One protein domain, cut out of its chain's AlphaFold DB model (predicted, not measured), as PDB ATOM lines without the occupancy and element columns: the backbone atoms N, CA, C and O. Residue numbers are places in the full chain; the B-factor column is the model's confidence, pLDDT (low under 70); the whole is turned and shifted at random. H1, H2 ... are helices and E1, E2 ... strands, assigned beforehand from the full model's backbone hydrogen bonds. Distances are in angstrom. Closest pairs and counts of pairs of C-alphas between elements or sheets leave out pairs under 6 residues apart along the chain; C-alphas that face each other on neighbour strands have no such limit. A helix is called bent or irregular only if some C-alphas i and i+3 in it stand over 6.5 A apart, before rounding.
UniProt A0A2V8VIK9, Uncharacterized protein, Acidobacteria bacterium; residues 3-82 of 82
ATOM      1  N   PHE A   3     -29.362  13.461  -6.839       66.69
ATOM      2  CA  PHE A   3     -29.169  14.811  -6.310       66.69
ATOM      3  C   PHE A   3     -29.810  15.818  -7.262       66.69
ATOM      4  O   PHE A   3     -29.580  15.728  -8.466       66.69
ATOM      5  N   ASP A   4     -30.571  16.776  -6.732       64.94
ATOM      6  CA  ASP A   4     -31.041  17.919  -7.517       64.94
ATOM      7  C   ASP A   4     -29.924  18.958  -7.623       64.94
ATOM      8  O   ASP A   4     -29.427  19.466  -6.615       64.94
ATOM      9  N   LEU A   5     -29.527  19.263  -8.855       64.75
ATOM     10  CA  LEU A   5     -28.684  20.405  -9.169       64.75
ATOM     11  C   LEU A   5     -29.320  21.202 -10.293       64.75
ATOM     12  O   LEU A   5     -29.433  20.727 -11.424       64.75
ATOM     13  N   TYR A   6     -29.692  22.442  -9.976       70.31
ATOM     14  CA  TYR A   6     -30.347  23.356 -10.910       70.31
ATOM     15  C   TYR A   6     -31.622  22.755 -11.539       70.31
ATOM     16  O   TYR A   6     -31.886  22.972 -12.721       70.31
ATOM     17  N   GLY A   7     -32.398  21.978 -10.770       77.75
ATOM     18  CA  GLY A   7     -33.629  21.338 -11.241       77.75
ATOM     19  C   GLY A   7     -33.400  20.094 -12.102       77.75
ATOM     20  O   GLY A   7     -34.312  19.660 -12.809       77.75
ATOM     21  N   LYS A   8     -32.184  19.535 -12.099       77.06
ATOM     22  CA  LYS A   8     -31.865  18.261 -12.749       77.06
ATOM     23  C   LYS A   8     -31.519  17.210 -11.711       77.06
ATOM     24  O   LYS A   8     -30.616  17.417 -10.904       77.06
ATOM     25  N   GLU A   9     -32.170  16.056 -11.805       82.00
ATOM     26  CA  GLU A   9     -31.777  14.868 -11.055       82.00
ATOM     27  C   GLU A   9     -30.510  14.263 -11.666       82.00
ATOM     28  O   GLU A   9     -30.497  13.801 -12.810       82.00
ATOM     29  N   LEU A  10     -29.425  14.273 -10.898       83.31
ATOM     30  CA  LEU A  10     -28.142  13.699 -11.279       83.31
ATOM     31  C   LEU A  10     -27.795  12.531 -10.362       83.31
ATOM     32  O   LEU A  10     -27.998  12.581  -9.149       83.31
ATOM     33  N   SER A  11     -27.231  11.470 -10.932       85.88
ATOM     34  CA  SER A  11     -26.721  10.348 -10.151       85.88
ATOM     35  C   SER A  11     -25.402  10.715  -9.476       85.88
ATOM     36  O   SER A  11     -24.525  11.311 -10.091       85.88
ATOM     37  N   LEU A  12     -25.230  10.314  -8.220       83.88
ATOM     38  CA  LEU A  12     -23.922  10.300  -7.573       83.88
ATOM     39  C   LEU A  12     -23.382   8.872  -7.556       83.88
ATOM     40  O   LEU A  12     -24.016   7.980  -6.981       83.88
ATOM     41  N   THR A  13     -22.211   8.682  -8.160       88.31
ATOM     42  CA  THR A  13     -21.507   7.397  -8.218       88.31
ATOM     43  C   THR A  13     -20.156   7.527  -7.539       88.31
ATOM     44  O   THR A  13     -19.345   8.354  -7.946       88.31
ATOM     45  N   LEU A  14     -19.920   6.712  -6.513       87.06
ATOM     46  CA  LEU A  14     -18.674   6.674  -5.756       87.06
ATOM     47  C   LEU A  14     -17.999   5.317  -5.951       87.06
ATOM     48  O   LEU A  14     -18.572   4.282  -5.617       87.06
ATOM     49  N   GLU A  15     -16.774   5.337  -6.461       89.56
ATOM     50  CA  GLU A  15     -15.916   4.165  -6.609       89.56
ATOM     51  C   GLU A  15     -14.809   4.211  -5.556       89.56
ATOM     52  O   GLU A  15     -14.194   5.257  -5.321       89.56
ATOM     53  N   GLY A  16     -14.484   3.075  -4.947       88.69
ATOM     54  CA  GLY A  16     -13.430   3.014  -3.944       88.69
ATOM     55  C   GLY A  16     -13.135   1.606  -3.460       88.69
ATOM     56  O   GLY A  16     -13.768   0.635  -3.871       88.69
ATOM     57  N   ARG A  17     -12.150   1.510  -2.569       89.31
ATOM     58  CA  ARG A  17     -11.784   0.261  -1.899       89.31
ATOM     59  C   ARG A  17     -12.425   0.211  -0.524       89.31
ATOM     60  O   ARG A  17     -12.283   1.155   0.251       89.31
ATOM     61  N   LEU A  18     -13.104  -0.892  -0.233       87.19
ATOM     62  CA  LEU A  18     -13.655  -1.162   1.090       87.19
ATOM     63  C   LEU A  18     -12.593  -1.789   1.990       87.19
ATOM     64  O   LEU A  18     -11.811  -2.634   1.552       87.19
ATOM     65  N   SER A  19     -12.592  -1.390   3.255       88.06
ATOM     66  CA  SER A  19     -11.747  -1.965   4.298       88.06
ATOM     67  C   SER A  19     -12.468  -1.959   5.641       88.06
ATOM     68  O   SER A  19     -13.519  -1.340   5.798       88.06
ATOM     69  N   VAL A  20     -11.913  -2.669   6.621       89.88
ATOM     70  CA  VAL A  20     -12.416  -2.674   7.995       89.88
ATOM     71  C   VAL A  20     -11.321  -2.168   8.914       89.88
ATOM     72  O   VAL A  20     -10.192  -2.652   8.860       89.88
ATOM     73  N   GLN A  21     -11.671  -1.215   9.770       87.81
ATOM     74  CA  GLN A  21     -10.785  -0.657  10.782       87.81
ATOM     75  C   GLN A  21     -11.549  -0.550  12.099       87.81
ATOM     76  O   GLN A  21     -12.636   0.023  12.137       87.81
ATOM     77  N   ASP A  22     -11.001  -1.133  13.166       87.88
ATOM     78  CA  ASP A  22     -11.567  -1.082  14.522       87.88
ATOM     79  C   ASP A  22     -13.034  -1.549  14.620       87.88
ATOM     80  O   ASP A  22     -13.808  -1.056  15.435       87.88
ATOM     81  N   GLY A  23     -13.438  -2.500  13.769       89.31
ATOM     82  CA  GLY A  23     -14.816  -3.002  13.710       89.31
ATOM     83  C   GLY A  23     -15.788  -2.114  12.926       89.31
ATOM     84  O   GLY A  23     -16.995  -2.337  12.992       89.31
ATOM     85  N   TYR A  24     -15.283  -1.138  12.170       90.00
ATOM     86  CA  TYR A  24     -16.071  -0.258  11.308       90.00
ATOM     87  C   TYR A  24     -15.675  -0.423   9.844       90.00
ATOM     88  O   TYR A  24     -14.490  -0.518   9.514       90.00
ATOM     89  N   LEU A  25     -16.673  -0.420   8.961       89.25
ATOM     90  CA  LEU A  25     -16.458  -0.363   7.522       89.25
ATOM     91  C   LEU A  25     -15.918   1.022   7.138       89.25
ATOM     92  O   LEU A  25     -16.443   2.056   7.552       89.25
ATOM     93  N   ARG A  26     -14.873   1.037   6.319       87.88
ATOM     94  CA  ARG A  26     -14.256   2.231   5.745       87.88
ATOM     95  C   ARG A  26     -14.255   2.129   4.227       87.88
ATOM     96  O   ARG A  26     -14.242   1.036   3.660       87.88
ATOM     97  N   LEU A  27     -14.242   3.286   3.577       86.88
ATOM     98  CA  LEU A  27     -14.147   3.405   2.130       86.88
ATOM     99  C   LEU A  27     -13.028   4.381   1.779       86.88
ATOM    100  O   LEU A  27     -13.080   5.550   2.151       86.88
ATOM    101  N   SER A  28     -12.036   3.904   1.035       88.75
ATOM    102  CA  SER A  28     -11.011   4.746   0.424       88.75
ATOM    103  C   SER A  28     -11.451   5.099  -0.997       88.75
ATOM    104  O   SER A  28     -11.448   4.214  -1.862       88.75
ATOM    105  N   PRO A  29     -11.868   6.347  -1.257       88.88
ATOM    106  CA  PRO A  29     -12.421   6.726  -2.546       88.88
ATOM    107  C   PRO A  29     -11.342   6.786  -3.629       88.88
ATOM    108  O   PRO A  29     -10.198   7.157  -3.387       88.88
ATOM    109  N   THR A  30     -11.727   6.431  -4.848       89.00
ATOM    110  CA  THR A  30     -10.860   6.470  -6.039       89.00
ATOM    111  C   THR A  30     -11.447   7.318  -7.162       89.00
ATOM    112  O   THR A  30     -10.692   7.880  -7.950       89.00
ATOM    113  N   ARG A  31     -12.780   7.442  -7.225       89.00
ATOM    114  CA  ARG A  31     -13.485   8.313  -8.169       89.00
ATOM    115  C   ARG A  31     -14.861   8.680  -7.626       89.00
ATOM    116  O   ARG A  31     -15.544   7.833  -7.056       89.00
ATOM    117  N   LEU A  32     -15.287   9.919  -7.857       88.19
ATOM    118  CA  LEU A  32     -16.658  10.365  -7.626       88.19
ATOM    119  C   LEU A  32     -17.184  11.043  -8.890       88.19
ATOM    120  O   LEU A  32     -16.527  11.926  -9.445       88.19
ATOM    121  N   MET A  33     -18.365  10.627  -9.331       90.19
ATOM    122  CA  MET A  33     -19.035  11.182 -10.501       90.19
ATOM    123  C   MET A  33     -20.409  11.710 -10.126       90.19
ATOM    124  O   MET A  33     -21.154  11.051  -9.401       90.19
ATOM    125  N   LEU A  34     -20.735  12.886 -10.652       87.12
ATOM    126  CA  LEU A  34     -22.057  13.489 -10.581       87.12
ATOM    127  C   LEU A  34     -22.637  13.527 -11.999       87.12
ATOM    128  O   LEU A  34     -22.238  14.346 -12.827       87.12
ATOM    129  N   GLY A  35     -23.500  12.569 -12.321       87.81
ATOM    130  CA  GLY A  35     -23.779  12.200 -13.704       87.81
ATOM    131  C   GLY A  35     -22.482  11.773 -14.395       87.81
ATOM    132  O   GLY A  35     -21.823  10.832 -13.959       87.81
ATOM    133  N   SER A  36     -22.087  12.494 -15.446       88.94
ATOM    134  CA  SER A  36     -20.819  12.295 -16.164       88.94
ATOM    135  C   SER A  36     -19.706  13.260 -15.737       88.94
ATOM    136  O   SER A  36     -18.625  13.238 -16.324       88.94
ATOM    137  N   LEU A  37     -19.954  14.139 -14.759       89.56
ATOM    138  CA  LEU A  37     -18.983  15.138 -14.314       89.56
ATOM    139  C   LEU A  37     -18.028  14.525 -13.280       89.56
ATOM    140  O   LEU A  37     -18.491  14.087 -12.220       89.56
ATOM    141  N   PRO A  38     -16.708  14.491 -13.543       89.94
ATOM    142  CA  PRO A  38     -15.737  14.062 -12.548       89.94
ATOM    143  C   PRO A  38     -15.605  15.125 -11.454       89.94
ATOM    144  O   PRO A  38     -15.353  16.297 -11.736       89.94
ATOM    145  N   ILE A  39     -15.751  14.712 -10.197       90.19
ATOM    146  CA  ILE A  39     -15.541  15.594  -9.048       90.19
ATOM    147  C   ILE A  39     -14.051  15.589  -8.662       90.19
ATOM    148  O   ILE A  39     -13.454  14.512  -8.584       90.19
ATOM    149  N   PRO A  40     -13.430  16.755  -8.392       88.56
ATOM    150  CA  PRO A  40     -12.033  16.825  -7.969       88.56
ATOM    151  C   PRO A  40     -11.754  16.031  -6.688       88.56
ATOM    152  O   PRO A  40     -12.482  16.170  -5.704       88.56
ATOM    153  N   GLN A  41     -10.651  15.276  -6.669       83.06
ATOM    154  CA  GLN A  41     -10.296  14.350  -5.583       83.06
ATOM    155  C   GLN A  41     -10.308  14.999  -4.188       83.06
ATOM    156  O   GLN A  41     -10.858  14.435  -3.251       83.06
ATOM    157  N   VAL A  42      -9.794  16.228  -4.054       82.81
ATOM    158  CA  VAL A  42      -9.771  16.960  -2.770       82.81
ATOM    159  C   VAL A  42     -11.168  17.177  -2.174       82.81
ATOM    160  O   VAL A  42     -11.336  17.195  -0.955       82.81
ATOM    161  N   THR A  43     -12.180  17.337  -3.027       83.88
ATOM    162  CA  THR A  43     -13.579  17.469  -2.611       83.88
ATOM    163  C   THR A  43     -14.145  16.109  -2.212       83.88
ATOM    164  O   THR A  43     -14.907  16.020  -1.251       83.88
ATOM    165  N   VAL A  44     -13.733  15.047  -2.912       81.25
ATOM    166  CA  VAL A  44     -14.140  13.664  -2.628       81.25
ATOM    167  C   VAL A  44     -13.655  13.220  -1.256       81.25
ATOM    168  O   VAL A  44     -14.467  12.755  -0.458       81.25
ATOM    169  N   ASP A  45     -12.369  13.403  -0.958       81.62
ATOM    170  CA  ASP A  45     -11.772  12.920   0.290       81.62
ATOM    171  C   ASP A  45     -12.472  13.534   1.509       81.62
ATOM    172  O   ASP A  45     -12.840  12.822   2.443       81.62
ATOM    173  N   ARG A  46     -12.766  14.844   1.465       82.50
ATOM    174  CA  ARG A  46     -13.525  15.515   2.532       82.50
ATOM    175  C   ARG A  46     -14.945  14.979   2.655       82.50
ATOM    176  O   ARG A  46     -15.369  14.658   3.759       82.50
ATOM    177  N   ALA A  47     -15.673  14.881   1.542       79.94
ATOM    178  CA  ALA A  47     -17.065  14.436   1.555       79.94
ATOM    179  C   ALA A  47     -17.200  13.002   2.087       79.94
ATOM    180  O   ALA A  47     -18.091  12.717   2.886       79.94
ATOM    181  N   VAL A  48     -16.292  12.109   1.688       83.12
ATOM    182  CA  VAL A  48     -16.281  10.712   2.134       83.12
ATOM    183  C   VAL A  48     -15.877  10.608   3.601       83.12
ATOM    184  O   VAL A  48     -16.562   9.913   4.347       83.12
ATOM    185  N   SER A  49     -14.847  11.338   4.047       82.31
ATOM    186  CA  SER A  49     -14.488  11.384   5.473       82.31
ATOM    187  C   SER A  49     -15.687  11.836   6.303       82.31
ATOM    188  O   SER A  49     -16.116  11.125   7.204       82.31
ATOM    189  N   SER A  50     -16.323  12.953   5.935       83.44
ATOM    190  CA  SER A  50     -17.503  13.457   6.644       83.44
ATOM    191  C   SER A  50     -18.678  12.473   6.634       83.44
ATOM    192  O   SER A  50     -19.366  12.353   7.644       83.44
ATOM    193  N   LEU A  51     -18.901  11.744   5.534       82.75
ATOM    194  CA  LEU A  51     -19.968  10.747   5.445       82.75
ATOM    195  C   LEU A  51     -19.737   9.572   6.399       82.75
ATOM    196  O   LEU A  51     -20.681   9.161   7.059       82.75
ATOM    197  N   PHE A  52     -18.525   9.020   6.460       81.75
ATOM    198  CA  PHE A  52     -18.232   7.840   7.286       81.75
ATOM    199  C   PHE A  52     -17.953   8.182   8.752       81.75
ATOM    200  O   PHE A  52     -18.125   7.332   9.625       81.75
ATOM    201  N   GLU A  53     -17.497   9.402   9.029       82.38
ATOM    202  CA  GLU A  53     -17.043   9.811  10.361       82.38
ATOM    203  C   GLU A  53     -18.075  10.610  11.143       82.38
ATOM    204  O   GLU A  53     -17.886  10.808  12.345       82.38
ATOM    205  N   SER A  54     -19.178  11.032  10.511       86.12
ATOM    206  CA  SER A  54     -20.283  11.627  11.257       86.12
ATOM    207  C   SER A  54     -20.798  10.627  12.306       86.12
ATOM    208  O   SER A  54     -20.901   9.435  12.009       86.12
ATOM    209  N   PRO A  55     -21.131  11.064  13.535       84.69
ATOM    210  CA  PRO A  55     -21.546  10.153  14.604       84.69
ATOM    211  C   PRO A  55     -22.718   9.245  14.213       84.69
ATOM    212  O   PRO A  55     -22.712   8.055  14.521       84.69
ATOM    213  N   GLU A  56     -23.689   9.799  13.486       86.00
ATOM    214  CA  GLU A  56     -24.861   9.073  13.001       86.00
ATOM    215  C   GLU A  56     -24.477   7.956  12.023       86.00
ATOM    216  O   GLU A  56     -24.883   6.807  12.192       86.00
ATOM    217  N   ASN A  57     -23.658   8.259  11.016       83.88
ATOM    218  CA  ASN A  57     -23.286   7.261  10.018       83.88
ATOM    219  C   ASN A  57     -22.229   6.288  10.526       83.88
ATOM    220  O   ASN A  57     -22.241   5.125  10.129       83.88
ATOM    221  N   ARG A  58     -21.342   6.722  11.423       85.69
ATOM    222  CA  ARG A  58     -20.332   5.857  12.027       85.69
ATOM    223  C   ARG A  58     -20.978   4.633  12.670       85.69
ATOM    224  O   ARG A  58     -20.500   3.523  12.463       85.69
ATOM    225  N   GLU A  59     -22.087   4.814  13.386       88.50
ATOM    226  CA  GLU A  59     -22.819   3.692  13.978       88.50
ATOM    227  C   GLU A  59     -23.458   2.792  12.909       88.50
ATOM    228  O   GLU A  59     -23.411   1.569  13.024       88.50
ATOM    229  N   ARG A  60     -23.963   3.371  11.809       87.62
ATOM    230  CA  ARG A  60     -24.513   2.613  10.665       87.62
ATOM    231  C   ARG A  60     -23.465   1.769   9.936       87.62
ATOM    232  O   ARG A  60     -23.826   0.787   9.295       87.62
ATOM    233  N   PHE A  61     -22.193   2.150  10.020       89.06
ATOM    234  CA  PHE A  61     -21.072   1.424   9.422       89.06
ATOM    235  C   PHE A  61     -20.338   0.507  10.407       89.06
ATOM    236  O   PHE A  61     -19.333  -0.106  10.034       89.06
ATOM    237  N   ARG A  62     -20.815   0.379  11.652       91.50
ATOM    238  CA  ARG A  62     -20.285  -0.617  12.584       91.50
ATOM    239  C   ARG A  62     -20.620  -2.015  12.080       91.50
ATOM    240  O   ARG A  62     -21.749  -2.291  11.679       91.50
ATOM    241  N   LEU A  63     -19.646  -2.912  12.130       91.88
ATOM    242  CA  LEU A  63     -19.895  -4.304  11.801       91.88
ATOM    243  C   LEU A  63     -20.803  -4.955  12.854       91.88
ATOM    244  O   LEU A  63     -20.667  -4.671  14.052       91.88
ATOM    245  N   PRO A  64     -21.708  -5.855  12.432       91.44
ATOM    246  CA  PRO A  64     -22.392  -6.751  13.348       91.44
ATOM    247  C   PRO A  64     -21.382  -7.510  14.220       91.44
ATOM    248  O   PRO A  64     -20.305  -7.860  13.732       91.44
ATOM    249  N   PRO A  65     -21.713  -7.802  15.488       89.69
ATOM    250  CA  PRO A  65     -20.775  -8.422  16.423       89.69
ATOM    251  C   PRO A  65     -20.250  -9.780  15.939       89.69
ATOM    252  O   PRO A  65     -19.115 -10.129  16.245       89.69
ATOM    253  N   ASP A  66     -21.016 -10.523  15.146       92.50
ATOM    254  CA  ASP A  66     -20.616 -11.854  14.671       92.50
ATOM    255  C   ASP A  66     -19.662 -11.800  13.467       92.50
ATOM    256  O   ASP A  66     -19.076 -12.813  13.083       92.50
ATOM    257  N   ILE A  67     -19.474 -10.614  12.875       91.50
ATOM    258  CA  ILE A  67     -18.570 -10.394  11.747       91.50
ATOM    259  C   ILE A  67     -17.238  -9.859  12.270       91.50
ATOM    260  O   ILE A  67     -17.141  -8.763  12.822       91.50
ATOM    261  N   ARG A  68     -16.170 -10.628  12.052       88.56
ATOM    262  CA  ARG A  68     -14.794 -10.237  12.376       88.56
ATOM    263  C   ARG A  68     -14.206  -9.297  11.328       88.56
ATOM    264  O   ARG A  68     -13.509  -8.352  11.686       88.56
ATOM    265  N   SER A  69     -14.430  -9.574  10.045       88.81
ATOM    266  CA  SER A  69     -13.885  -8.758   8.956       88.81
ATOM    267  C   SER A  69     -14.679  -8.897   7.661       88.81
ATOM    268  O   SER A  69     -15.308  -9.924   7.417       88.81
ATOM    269  N   LEU A  70     -14.565  -7.878   6.813       89.12
ATOM    270  CA  LEU A  70     -15.130  -7.785   5.472       89.12
ATOM    271  C   LEU A  70     -14.046  -7.247   4.539       89.12
ATOM    272  O   LEU A  70     -13.402  -6.245   4.855       89.12
ATOM    273  N   ARG A  71     -13.823  -7.907   3.406       87.81
ATOM    274  CA  ARG A  71     -12.863  -7.454   2.391       87.81
ATOM    275  C   ARG A  71     -13.279  -7.911   1.003       87.81
ATOM    276  O   ARG A  71     -14.019  -8.877   0.871       87.81
ATOM    277  N   VAL A  72     -12.800  -7.210  -0.019       87.56
ATOM    278  CA  VAL A  72     -12.978  -7.629  -1.412       87.56
ATOM    279  C   VAL A  72     -11.738  -8.402  -1.847       87.56
ATOM    280  O   VAL A  72     -10.639  -7.852  -1.817       87.56
ATOM    281  N   GLU A  73     -11.909  -9.654  -2.259       89.50
ATOM    282  CA  GLU A  73     -10.850 -10.506  -2.809       89.50
ATOM    283  C   GLU A  73     -11.301 -11.056  -4.157       89.50
ATOM    284  O   GLU A  73     -12.383 -11.616  -4.266       89.50
ATOM    285  N   ASN A  74     -10.487 -10.872  -5.202       90.25
ATOM    286  CA  ASN A  74     -10.777 -11.365  -6.558       90.25
ATOM    287  C   ASN A  74     -12.159 -10.956  -7.115       90.25
ATOM    288  O   ASN A  74     -12.742 -11.668  -7.923       90.25
ATOM    289  N   GLY A  75     -12.675  -9.794  -6.699       86.62
ATOM    290  CA  GLY A  75     -13.996  -9.299  -7.107       86.62
ATOM    291  C   GLY A  75     -15.161  -9.830  -6.268       86.62
ATOM    292  O   GLY A  75     -16.298  -9.426  -6.498       86.62
ATOM    293  N   GLU A  76     -14.893 -10.668  -5.269       90.56
ATOM    294  CA  GLU A  76     -15.893 -11.217  -4.358       90.56
ATOM    295  C   GLU A  76     -15.808 -10.562  -2.980       90.56
ATOM    296  O   GLU A  76     -14.732 -10.189  -2.503       90.56
ATOM    297  N   LEU A  77     -16.960 -10.420  -2.322       88.25
ATOM    298  CA  LEU A  77     -17.022  -9.950  -0.945       88.25
ATOM    299  C   LEU A  77     -16.797 -11.130   0.003       88.25
ATOM    300  O   LEU A  77     -17.666 -11.985   0.163       88.25
ATOM    301  N   VAL A  78     -15.647 -11.145   0.668       92.06
ATOM    302  CA  VAL A  78     -15.291 -12.158   1.659       92.06
ATOM    303  C   VAL A  78     -15.652 -11.650   3.049       92.06
ATOM    304  O   VAL A  78     -15.151 -10.619   3.512       92.06
ATOM    305  N   VAL A  79     -16.516 -12.407   3.724       91.94
ATOM    306  CA  VAL A  79     -16.920 -12.180   5.115       91.94
ATOM    307  C   VAL A  79     -16.225 -13.213   5.990       91.94
ATOM    308  O   VAL A  79     -16.175 -14.393   5.658       91.94
ATOM    309  N   THR A  80     -15.662 -12.776   7.110       91.06
ATOM    310  CA  THR A  80     -15.093 -13.674   8.117       91.06
ATOM    311  C   THR A  80     -15.885 -13.527   9.402       91.06
ATOM    312  O   THR A  80     -16.005 -12.417   9.927       91.06
ATOM    313  N   TRP A  81     -16.408 -14.641   9.899       90.50
ATOM    314  CA  TRP A  81     -17.141 -14.723  11.159       90.50
ATOM    315  C   TRP A  81     -16.201 -15.041  12.328       90.50
ATOM    316  O   TRP A  81     -15.013 -15.313  12.120       90.50
ATOM    317  N   ARG A  82     -16.714 -14.919  13.552       79.62
ATOM    318  CA  ARG A  82     -16.012 -15.328  14.775       79.62
ATOM    319  C   ARG A  82     -16.130 -16.823  15.032       79.62
ATOM    320  O   ARG A  82     -17.192 -17.387  14.700       79.62
TER     321      ARG A  82
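What this domain is: This is residues 3 to 82 of the 82 residues of an uncharacterized protein of Acidobacteria bacterium (UniProt A0A2V8VIK9). The long, bent hairpin of E2 and E3 makes the spine of this elongated model, with H1 packed over E3; the short strand E1 folds back on the first residues of E2, and a second hairpin, E4 and E5, lies toward the other end, E4 packing on E2 near Ser 19. The 80 printed residues include two named helices and five named strands, in the order E1 E2 E3 H1 H2 E4 E5; the sheets E1 - E2 - E3 and E4 - E5 are antiparallel, and the class is mixed. The whole is loose, with a radius of gyration of the C-alphas of 14.9 A and spans of 48 by 31 by 22 A.

How they stand to each other: E1, residues 3 to 5, E2, residues 8 to 21, and E3, residues 24 to 34, form a meander, each strand the antiparallel neighbour of the one before. N 3 and O 10 are 2.8 A apart, and N 19 and O 26 are 3.0 A apart, both within hydrogen-bond range. E2 bends by 62 degrees at residue 17 and E3 by 76 degrees at residue 30. H1, residues 41 to 53, is on this sheet over E3, at a height of 8.3 A; the closest C-alphas, of Leu 32 and Val 44, are 6.5 A apart. H2, residues 55 to 60, only grazes the sheet with residues 58 to 60. O i to N i+4 pairs are within range in 8 of 9 in H1 and 1 of 2 in H2. E4, residues 67 to 73, and E5, residues 76 to 81, form a hairpin, with N 71 and O 78 3.0 A apart, within hydrogen-bond range. The closest C-alphas of E2 and E4, of Ser 19 and Arg 71, are 5.9 A apart.

Where its parts are: E1 begins at C-alpha 3, (-29.169, 14.811, -6.310). E2 is 36.8 A long, E3 26.5 A and H1 17.9 A. E5 ends at C-alpha 81, (-17.141, -14.723, 11.159).

The domain as a whole: The C-alphas farthest apart, of Tyr 6 and Arg 82, are 48.6 A apart. The printed part has no cut and no long link. Residues 3 to 5 have pLDDT under 70.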